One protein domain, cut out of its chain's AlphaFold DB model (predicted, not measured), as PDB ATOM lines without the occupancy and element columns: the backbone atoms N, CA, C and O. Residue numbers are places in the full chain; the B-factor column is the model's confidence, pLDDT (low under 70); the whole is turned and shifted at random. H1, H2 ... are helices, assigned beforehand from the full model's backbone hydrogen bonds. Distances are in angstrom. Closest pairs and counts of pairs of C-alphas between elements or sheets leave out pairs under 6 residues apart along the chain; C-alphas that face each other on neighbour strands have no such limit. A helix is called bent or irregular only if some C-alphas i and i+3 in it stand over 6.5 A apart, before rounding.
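What this domain is: This is residues 207 to 271 of the 372 residues of an uncharacterized protein of Myxococcales bacterium (UniProt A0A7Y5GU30). A short helical hairpin, H1 and H2 side by side, sits under the beginning of one long helix, H3, which reaches out past it; at the far end of H3 the small helix H4 folds back at a corner, so that the whole looks like an arch with the hairpin as one leg and H4 as the other. The printed part has 65 residues with four named helices, in the order H1, H2, H3, H4, and no named strand; the class is all helix. It is compact, with a radius of gyration of the C-alphas of 12.0 A and spans of 29 by 26 by 19 A.

How they stand to each other: H1, residues 217 to 227, and H2, residues 231 to 238, form a helical hairpin: they touch, closest at the C-alphas of Val 224 and Arg 234, 5.0 A apart, and run opposite ways at a shallow tilt of 14 degrees. H3, residues 243 to 258, touches H1 with residues 245 to 249 alone. Their closest C-alphas, those of Cys 217 and Asp 245, are 4.8 A apart, and the two run the same way at a steep tilt of 60 degrees. H2 and H3 are close but not clearly touching, with the closest C-alphas, of Leu 238 and Ile 246, 6.9 A apart. H4, residues 261 to 266, is about perpendicular to H3 at 83 degrees and close but not clearly touching; the closest C-alphas, of Leu 256 and Gln 262, are 5.8 A apart. H4 is apart from H1 and H2. In H1 and H2 every O i to N i+4 pair is within hydrogen-bond range; in H3 it is 10 of 12 and in H4 1 of 2.

Where its parts are: H1 begins at C-alpha 217, (48.871, 38.508, 28.620), and is 15.4 A long. H2 is 10.5 A long. H3, 23.3 A long, begins at C-alpha 243, (53.366, 47.042, 27.895); it is neither bent nor irregular, but only just: C-alphas 244 and 247 are 6.2 A apart. H4, 9.2 A long, ends at C-alpha 266, (45.735, 26.074, 10.541).

The domain as a whole: The two C-alphas farthest apart, those of Thr 208 and Asn 259, are 32.0 A apart. The printed part has no cut, and the links H1 to H2, H2 to H3 and H3 to H4 are tight. The mean pLDDT of the printed part is 84.6; residues 207 to 211 are under 70.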
ATOM      1  N   GLY A 207      34.415  45.457  12.634       48.00
ATOM      2  CA  GLY A 207      34.674  44.191  13.297       48.00
ATOM      3  C   GLY A 207      34.162  44.261  14.727       48.00
ATOM      4  O   GLY A 207      34.799  44.809  15.624       48.00
ATOM      5  N   THR A 208      32.974  43.706  14.943       46.31
ATOM      6  CA  THR A 208      32.366  43.631  16.265       46.31
ATOM      7  C   THR A 208      33.218  42.803  17.226       46.31
ATOM      8  O   THR A 208      33.238  41.570  17.184       46.31
ATOM      9  N   GLY A 209      33.816  43.503  18.188       52.84
ATOM     10  CA  GLY A 209      34.114  42.950  19.500       52.84
ATOM     11  C   GLY A 209      35.551  42.512  19.728       52.84
ATOM     12  O   GLY A 209      35.845  41.321  19.698       52.84
ATOM     13  N   VAL A 210      36.346  43.466  20.206       50.81
ATOM     14  CA  VAL A 210      37.103  43.288  21.454       50.81
ATOM     15  C   VAL A 210      36.679  44.391  22.427       50.81
ATOM     16  O   VAL A 210      37.328  45.412  22.595       50.81
ATOM     17  N   SER A 211      35.487  44.201  23.007       57.38
ATOM     18  CA  SER A 211      34.902  45.063  24.048       57.38
ATOM     19  C   SER A 211      35.336  44.676  25.465       57.38
ATOM     20  O   SER A 211      34.897  45.286  26.436       57.38
ATOM     21  N   GLU A 212      36.116  43.605  25.592       72.81
ATOM     22  CA  GLU A 212      36.718  43.176  26.850       72.81
ATOM     23  C   GLU A 212      38.086  43.858  26.963       72.81
ATOM     24  O   GLU A 212      38.861  43.778  26.006       72.81
ATOM     25  N   PRO A 213      38.387  44.548  28.076       81.50
ATOM     26  CA  PRO A 213      39.683  45.182  28.253       81.50
ATOM     27  C   PRO A 213      40.779  44.115  28.304       81.50
ATOM     28  O   PRO A 213      40.635  43.101  28.988       81.50
ATOM     29  N   VAL A 214      41.884  44.369  27.607       88.50
ATOM     30  CA  VAL A 214      43.106  43.579  27.748       88.50
ATOM     31  C   VAL A 214      43.806  44.043  29.023       88.50
ATOM     32  O   VAL A 214      44.230  45.191  29.118       88.50
ATOM     33  N   THR A 215      43.872  43.174  30.030       89.00
ATOM     34  CA  THR A 215      44.392  43.494  31.374       89.00
ATOM     35  C   THR A 215      45.584  42.639  31.795       89.00
ATOM     36  O   THR A 215      46.150  42.886  32.854       89.00
ATOM     37  N   ASP A 216      45.903  41.609  31.014       89.00
ATOM     38  CA  ASP A 216      46.996  40.658  31.222       89.00
ATOM     39  C   ASP A 216      47.329  39.935  29.897       89.00
ATOM     40  O   ASP A 216      46.549  39.954  28.936       89.00
ATOM     41  N   CYS A 217      48.464  39.237  29.826       89.19
ATOM     42  CA  CYS A 217      48.871  38.508  28.620       89.19
ATOM     43  C   CYS A 217      47.886  37.380  28.225       89.19
ATOM     44  O   CYS A 217      47.763  37.032  27.047       89.19
ATOM     45  N   ARG A 218      47.086  36.862  29.171       86.62
ATOM     46  CA  ARG A 218      46.018  35.886  28.888       86.62
ATOM     47  C   ARG A 218      44.846  36.508  28.126       86.62
ATOM     48  O   ARG A 218      44.380  35.932  27.144       86.62
ATOM     49  N   SER A 219      44.365  37.667  28.561       88.00
ATOM     50  CA  SER A 219      43.326  38.432  27.869       88.00
ATOM     51  C   SER A 219      43.838  38.982  26.538       88.00
ATOM     52  O   SER A 219      43.073  38.981  25.577       88.00
ATOM     53  N   LEU A 220      45.132  39.312  26.421       91.81
ATOM     54  CA  LEU A 220      45.777  39.638  25.141       91.81
ATOM     55  C   LEU A 220      45.728  38.453  24.168       91.81
ATOM     56  O   LEU A 220      45.276  38.611  23.036       91.81
ATOM     57  N   TYR A 221      46.113  37.254  24.614       88.62
ATOM     58  CA  TYR A 221      46.027  36.046  23.790       88.62
ATOM     59  C   TYR A 221      44.588  35.761  23.334       88.62
ATOM     60  O   TYR A 221      44.353  35.525  22.151       88.62
ATOM     61  N   ILE A 222      43.608  35.858  24.237       82.81
ATOM     62  CA  ILE A 222      42.182  35.689  23.904       82.81
ATOM     63  C   ILE A 222      41.701  36.767  22.916       82.81
ATOM     64  O   ILE A 222      40.894  36.480  22.033       82.81
ATOM     65  N   CYS A 223      42.182  38.004  23.055       89.56
ATOM     66  CA  CYS A 223      41.896  39.109  22.144       89.56
ATOM     67  C   CYS A 223      42.425  38.791  20.733       89.56
ATOM     68  O   CYS A 223      41.662  38.814  19.768       89.56
ATOM     69  N   VAL A 224      43.698  38.401  20.624       89.38
ATOM     70  CA  VAL A 224      44.357  38.065  19.353       89.38
ATOM     71  C   VAL A 224      43.747  36.823  18.686       89.38
ATOM     72  O   VAL A 224      43.491  36.853  17.483       89.38
ATOM     73  N   ASP A 225      43.430  35.767  19.441       84.06
ATOM     74  CA  ASP A 225      42.752  34.569  18.917       84.06
ATOM     75  C   ASP A 225      41.372  34.906  18.316       84.06
ATOM     76  O   ASP A 225      41.049  34.494  17.197       84.06
ATOM     77  N   LYS A 226      40.585  35.762  18.989       82.00
ATOM     78  CA  LYS A 226      39.277  36.235  18.492       82.00
ATOM     79  C   LYS A 226      39.357  36.991  17.161       82.00
ATOM     80  O   LYS A 226      38.335  37.038  16.462       82.00
ATOM     81  N   CYS A 227      40.515  37.564  16.827       83.25
ATOM     82  CA  CYS A 227      40.787  38.256  15.567       83.25
ATOM     83  C   CYS A 227      41.139  37.306  14.411       83.25
ATOM     84  O   CYS A 227      40.910  37.640  13.246       83.25
ATOM     85  N   GLY A 228      41.690  36.121  14.696       83.44
ATOM     86  CA  GLY A 228      42.181  35.200  13.669       83.44
ATOM     87  C   GLY A 228      43.206  35.871  12.746       83.44
ATOM     88  O   GLY A 228      44.234  36.363  13.202       83.44
ATOM     89  N   THR A 229      42.925  35.919  11.441       79.31
ATOM     90  CA  THR A 229      43.810  36.537  10.433       79.31
ATOM     91  C   THR A 229      43.575  38.039  10.218       79.31
ATOM     92  O   THR A 229      44.161  38.613   9.302       79.31
ATOM     93  N   ASP A 230      42.695  38.687  10.987       82.94
ATOM     94  CA  ASP A 230      42.455  40.131  10.884       82.94
ATOM     95  C   ASP A 230      43.599  40.911  11.553       82.94
ATOM     96  O   ASP A 230      43.670  41.036  12.778       82.94
ATOM     97  N   ALA A 231      44.511  41.434  10.729       81.94
ATOM     98  CA  ALA A 231      45.672  42.186  11.188       81.94
ATOM     99  C   ALA A 231      45.297  43.475  11.940       81.94
ATOM    100  O   ALA A 231      45.967  43.809  12.914       81.94
ATOM    101  N   VAL A 232      44.224  44.173  11.546       82.88
ATOM    102  CA  VAL A 232      43.783  45.410  12.216       82.88
ATOM    103  C   VAL A 232      43.264  45.076  13.613       82.88
ATOM    104  O   VAL A 232      43.664  45.702  14.592       82.88
ATOM    105  N   CYS A 233      42.455  44.022  13.733       84.31
ATOM    106  CA  CYS A 233      41.983  43.520  15.020       84.31
ATOM    107  C   CYS A 233      43.150  43.067  15.924       84.31
ATOM    108  O   CYS A 233      43.227  43.506  17.073       84.31
ATOM    109  N   ARG A 234      44.104  42.263  15.415       88.81
ATOM    110  CA  ARG A 234      45.283  41.829  16.201       88.81
ATOM    111  C   ARG A 234      46.112  43.020  16.683       88.81
ATOM    112  O   ARG A 234      46.522  43.057  17.841       88.81
ATOM    113  N   ASN A 235      46.327  44.006  15.817       84.56
ATOM    114  CA  ASN A 235      47.071  45.214  16.154       84.56
ATOM    115  C   ASN A 235      46.338  46.064  17.207       84.56
ATOM    116  O   ASN A 235      46.984  46.588  18.110       84.56
ATOM    117  N   ASN A 236      45.004  46.137  17.170       85.25
ATOM    118  CA  ASN A 236      44.209  46.804  18.207       85.25
ATOM    119  C   ASN A 236      44.303  46.091  19.570       85.25
ATOM    120  O   ASN A 236      44.396  46.760  20.600       85.25
ATOM    121  N   CYS A 237      44.350  44.754  19.594       90.62
ATOM    122  CA  CYS A 237      44.633  43.986  20.814       90.62
ATOM    123  C   CYS A 237      46.015  44.313  21.393       90.62
ATOM    124  O   CYS A 237      46.136  44.637  22.572       90.62
ATOM    125  N   LEU A 238      47.056  44.299  20.555       90.94
ATOM    126  CA  LEU A 238      48.420  44.653  20.965       90.94
ATOM    127  C   LEU A 238      48.517  46.110  21.450       90.94
ATOM    128  O   LEU A 238      49.175  46.383  22.448       90.94
ATOM    129  N   ALA A 239      47.817  47.041  20.795       87.31
ATOM    130  CA  ALA A 239      47.806  48.463  21.141       87.31
ATOM    131  C   ALA A 239      46.934  48.816  22.366       87.31
ATOM    132  O   ALA A 239      46.895  49.986  22.761       87.31
ATOM    133  N   THR A 240      46.199  47.856  22.935       89.12
ATOM    134  CA  THR A 240      45.403  48.025  24.168       89.12
ATOM    135  C   THR A 240      45.942  47.219  25.348       89.12
ATOM    136  O   THR A 240      45.505  47.447  26.474       89.12
ATOM    137  N   ALA A 241      46.906  46.325  25.114       90.44
ATOM    138  CA  ALA A 241      47.560  45.551  26.156       90.44
ATOM    139  C   ALA A 241      48.483  46.400  27.051       90.44
ATOM    140  O   ALA A 241      49.082  47.369  26.571       90.44
ATOM    141  N   PRO A 242      48.679  46.007  28.325       91.19
ATOM    142  CA  PRO A 242      49.773  46.522  29.142       91.19
ATOM    143  C   PRO A 242      51.130  46.220  28.487       91.19
ATOM    144  O   PRO A 242      51.337  45.158  27.894       91.19
ATOM    145  N   ALA A 243      52.077  47.155  28.582       88.06
ATOM    146  CA  ALA A 243      53.366  47.042  27.895       88.06
ATOM    147  C   ALA A 243      54.211  45.867  28.423       88.06
ATOM    148  O   ALA A 243      54.971  45.251  27.674       88.06
ATOM    149  N   GLU A 244      54.047  45.536  29.703       89.94
ATOM    150  CA  GLU A 244      54.649  44.390  30.378       89.94
ATOM    151  C   GLU A 244      54.187  43.030  29.823       89.94
ATOM    152  O   GLU A 244      54.963  42.076  29.866       89.94
ATOM    153  N   ASP A 245      52.981  42.945  29.249       91.38
ATOM    154  CA  ASP A 245      52.390  41.708  28.720       91.38
ATOM    155  C   ASP A 245      52.753  41.434  27.253       91.38
ATOM    156  O   ASP A 245      52.808  40.277  26.829       91.38
ATOM    157  N   ILE A 246      53.068  42.477  26.477       89.88
ATOM    158  CA  ILE A 246      53.464  42.341  25.063       89.88
ATOM    159  C   ILE A 246      54.735  41.483  24.936       89.88
ATOM    160  O   ILE A 246      54.828  40.626  24.060       89.88
ATOM    161  N   GLY A 247      55.708  41.661  25.837       90.75
ATOM    162  CA  GLY A 247      56.965  40.903  25.830       90.75
ATOM    163  C   GLY A 247      56.775  39.382  25.977       90.75
ATOM    164  O   GLY A 247      57.248  38.632  25.117       90.75
ATOM    165  N   PRO A 248      56.102  38.899  27.040       92.31
ATOM    166  CA  PRO A 248      55.709  37.499  27.183       92.31
ATOM    167  C   PRO A 248      54.860  36.980  26.018       92.31
ATOM    168  O   PRO A 248      55.127  35.884  25.526       92.31
ATOM    169  N   PHE A 249      53.905  37.776  25.524       94.19
ATOM    170  CA  PHE A 249      53.052  37.396  24.397       94.19
ATOM    171  C   PHE A 249      53.866  37.110  23.132       94.19
ATOM    172  O   PHE A 249      53.770  36.027  22.555       94.19
ATOM    173  N   THR A 250      54.733  38.045  22.731       92.25
ATOM    174  CA  THR A 250      55.587  37.898  21.547       92.25
ATOM    175  C   THR A 250      56.565  36.730  21.683       92.25
ATOM    176  O   THR A 250      56.833  36.048  20.695       92.25
ATOM    177  N   LYS A 251      57.085  36.441  22.885       92.44
ATOM    178  CA  LYS A 251      57.907  35.238  23.114       92.44
ATOM    179  C   LYS A 251      57.114  33.955  22.873       92.44
ATOM    180  O   LYS A 251      57.618  33.059  22.200       92.44
ATOM    181  N   TYR A 252      55.883  33.888  23.380       93.88
ATOM    182  CA  TYR A 252      55.012  32.734  23.190       93.88
ATOM    183  C   TYR A 252      54.634  32.541  21.716       93.88
ATOM    184  O   TYR A 252      54.866  31.455  21.186       93.88
ATOM    185  N   GLU A 253      54.186  33.586  21.007       91.62
ATOM    186  CA  GLU A 253      53.914  33.493  19.560       91.62
ATOM    187  C   GLU A 253      55.153  33.057  18.763       91.62
ATOM    188  O   GLU A 253      55.067  32.143  17.942       91.62
ATOM    189  N   ASN A 254      56.325  33.639  19.041       90.81
ATOM    190  CA  ASN A 254      57.569  33.246  18.378       90.81
ATOM    191  C   ASN A 254      57.917  31.774  18.632       90.81
ATOM    192  O   ASN A 254      58.356  31.091  17.709       90.81
ATOM    193  N   CYS A 255      57.696  31.256  19.843       94.31
ATOM    194  CA  CYS A 255      57.911  29.841  20.131       94.31
ATOM    195  C   CYS A 255      56.949  28.936  19.339       94.31
ATOM    196  O   CYS A 255      57.386  27.943  18.750       94.31
ATOM    197  N   LEU A 256      55.661  29.298  19.263       91.88
ATOM    198  CA  LEU A 256      54.660  28.555  18.484       91.88
ATOM    199  C   LEU A 256      54.984  28.538  16.981       91.88
ATOM    200  O   LEU A 256      54.739  27.530  16.315       91.88
ATOM    201  N   ILE A 257      55.539  29.632  16.452       89.38
ATOM    202  CA  ILE A 257      55.983  29.744  15.056       89.38
ATOM    203  C   ILE A 257      57.239  28.892  14.821       89.38
ATOM    204  O   ILE A 257      57.251  28.068  13.909       89.38
ATOM    205  N   LEU A 258      58.274  29.042  15.658       91.25
ATOM    206  CA  LEU A 258      59.560  28.346  15.504       91.25
ATOM    207  C   LEU A 258      59.436  26.819  15.595       91.25
ATOM    208  O   LEU A 258      60.132  26.110  14.871       91.25
ATOM    209  N   ASN A 259      58.532  26.311  16.438       93.81
ATOM    210  CA  ASN A 259      58.261  24.875  16.570       93.81
ATOM    211  C   ASN A 259      57.153  24.373  15.624       93.81
ATOM    212  O   ASN A 259      56.759  23.210  15.687       93.81
ATOM    213  N   GLY A 260      56.620  25.230  14.743       90.88
ATOM    214  CA  GLY A 260      55.589  24.857  13.771       90.88
ATOM    215  C   GLY A 260      54.215  24.534  14.371       90.88
ATOM    216  O   GLY A 260      53.337  24.059  13.647       90.88
ATOM    217  N   CYS A 261      53.982  24.817  15.657       92.19
ATOM    218  CA  CYS A 261      52.710  24.552  16.330       92.19
ATOM    219  C   CYS A 261      51.536  25.279  15.648       92.19
ATOM    220  O   CYS A 261      50.439  24.725  15.568       92.19
ATOM    221  N   GLN A 262      51.763  26.474  15.087       87.19
ATOM    222  CA  GLN A 262      50.733  27.228  14.357       87.19
ATOM    223  C   GLN A 262      50.143  26.441  13.171       87.19
ATOM    224  O   GLN A 262      48.930  26.452  12.967       87.19
ATOM    225  N   ALA A 263      50.958  25.663  12.450       87.31
ATOM    226  CA  ALA A 263      50.484  24.860  11.320       87.31
ATOM    227  C   ALA A 263      49.455  23.789  11.742       87.31
ATOM    228  O   ALA A 263      48.640  23.350  10.926       87.31
ATOM    229  N   LEU A 264      49.451  23.383  13.018       87.38
ATOM    230  CA  LEU A 264      48.453  22.469  13.577       87.38
ATOM    231  C   LEU A 264      47.112  23.182  13.815       87.38
ATOM    232  O   LEU A 264      46.075  22.596  13.503       87.38
ATOM    233  N   ILE A 265      47.106  24.452  14.253       83.12
ATOM    234  CA  ILE A 265      45.884  25.283  14.296       83.12
ATOM    235  C   ILE A 265      45.312  25.457  12.890       83.12
ATOM    236  O   ILE A 265      44.114  25.245  12.688       83.12
ATOM    237  N   ASP A 266      46.159  25.787  11.915       81.25
ATOM    238  CA  ASP A 266      45.735  26.074  10.541       81.25
ATOM    239  C   ASP A 266      45.177  24.815   9.848       81.25
ATOM    240  O   ASP A 266      44.154  24.867   9.159       81.25
ATOM    241  N   ALA A 267      45.778  23.649  10.117       82.75
ATOM    242  CA  ALA A 267      45.238  22.334   9.755       82.75
ATOM    243  C   ALA A 267      43.985  21.943  10.565       82.75
ATOM    244  O   ALA A 267      43.279  20.991  10.223       82.75
ATOM    245  N   GLY A 268      43.681  22.674  11.639       79.12
ATOM    246  CA  GLY A 268      42.512  22.468  12.473       79.12
ATOM    247  C   GLY A 268      42.628  21.350  13.507       79.12
ATOM    248  O   GLY A 268      41.570  20.893  13.946       79.12
ATOM    249  N   LYS A 269      43.858  20.938  13.844       84.25
ATOM    250  CA  LYS A 269      44.249  19.919  14.829       84.25
ATOM    251  C   LYS A 269      44.561  20.576  16.182       84.25
ATOM    252  O   LYS A 269      45.712  20.910  16.473       84.25
ATOM    253  N   VAL A 270      43.534  20.808  16.994       81.25
ATOM    254  CA  VAL A 270      43.649  21.542  18.263       81.25
ATOM    255  C   VAL A 270      44.372  20.710  19.321       81.25
ATOM    256  O   VAL A 270      45.218  21.244  20.032       81.25
ATOM    257  N   GLY A 271      44.115  19.402  19.392       78.25
ATOM    258  CA  GLY A 271      44.853  18.501  20.281       78.25
ATOM    259  C   GLY A 271      46.345  18.464  19.939       78.25
ATOM    260  O   GLY A 271      47.191  18.547  20.827       78.25
TER     261      GLY A 271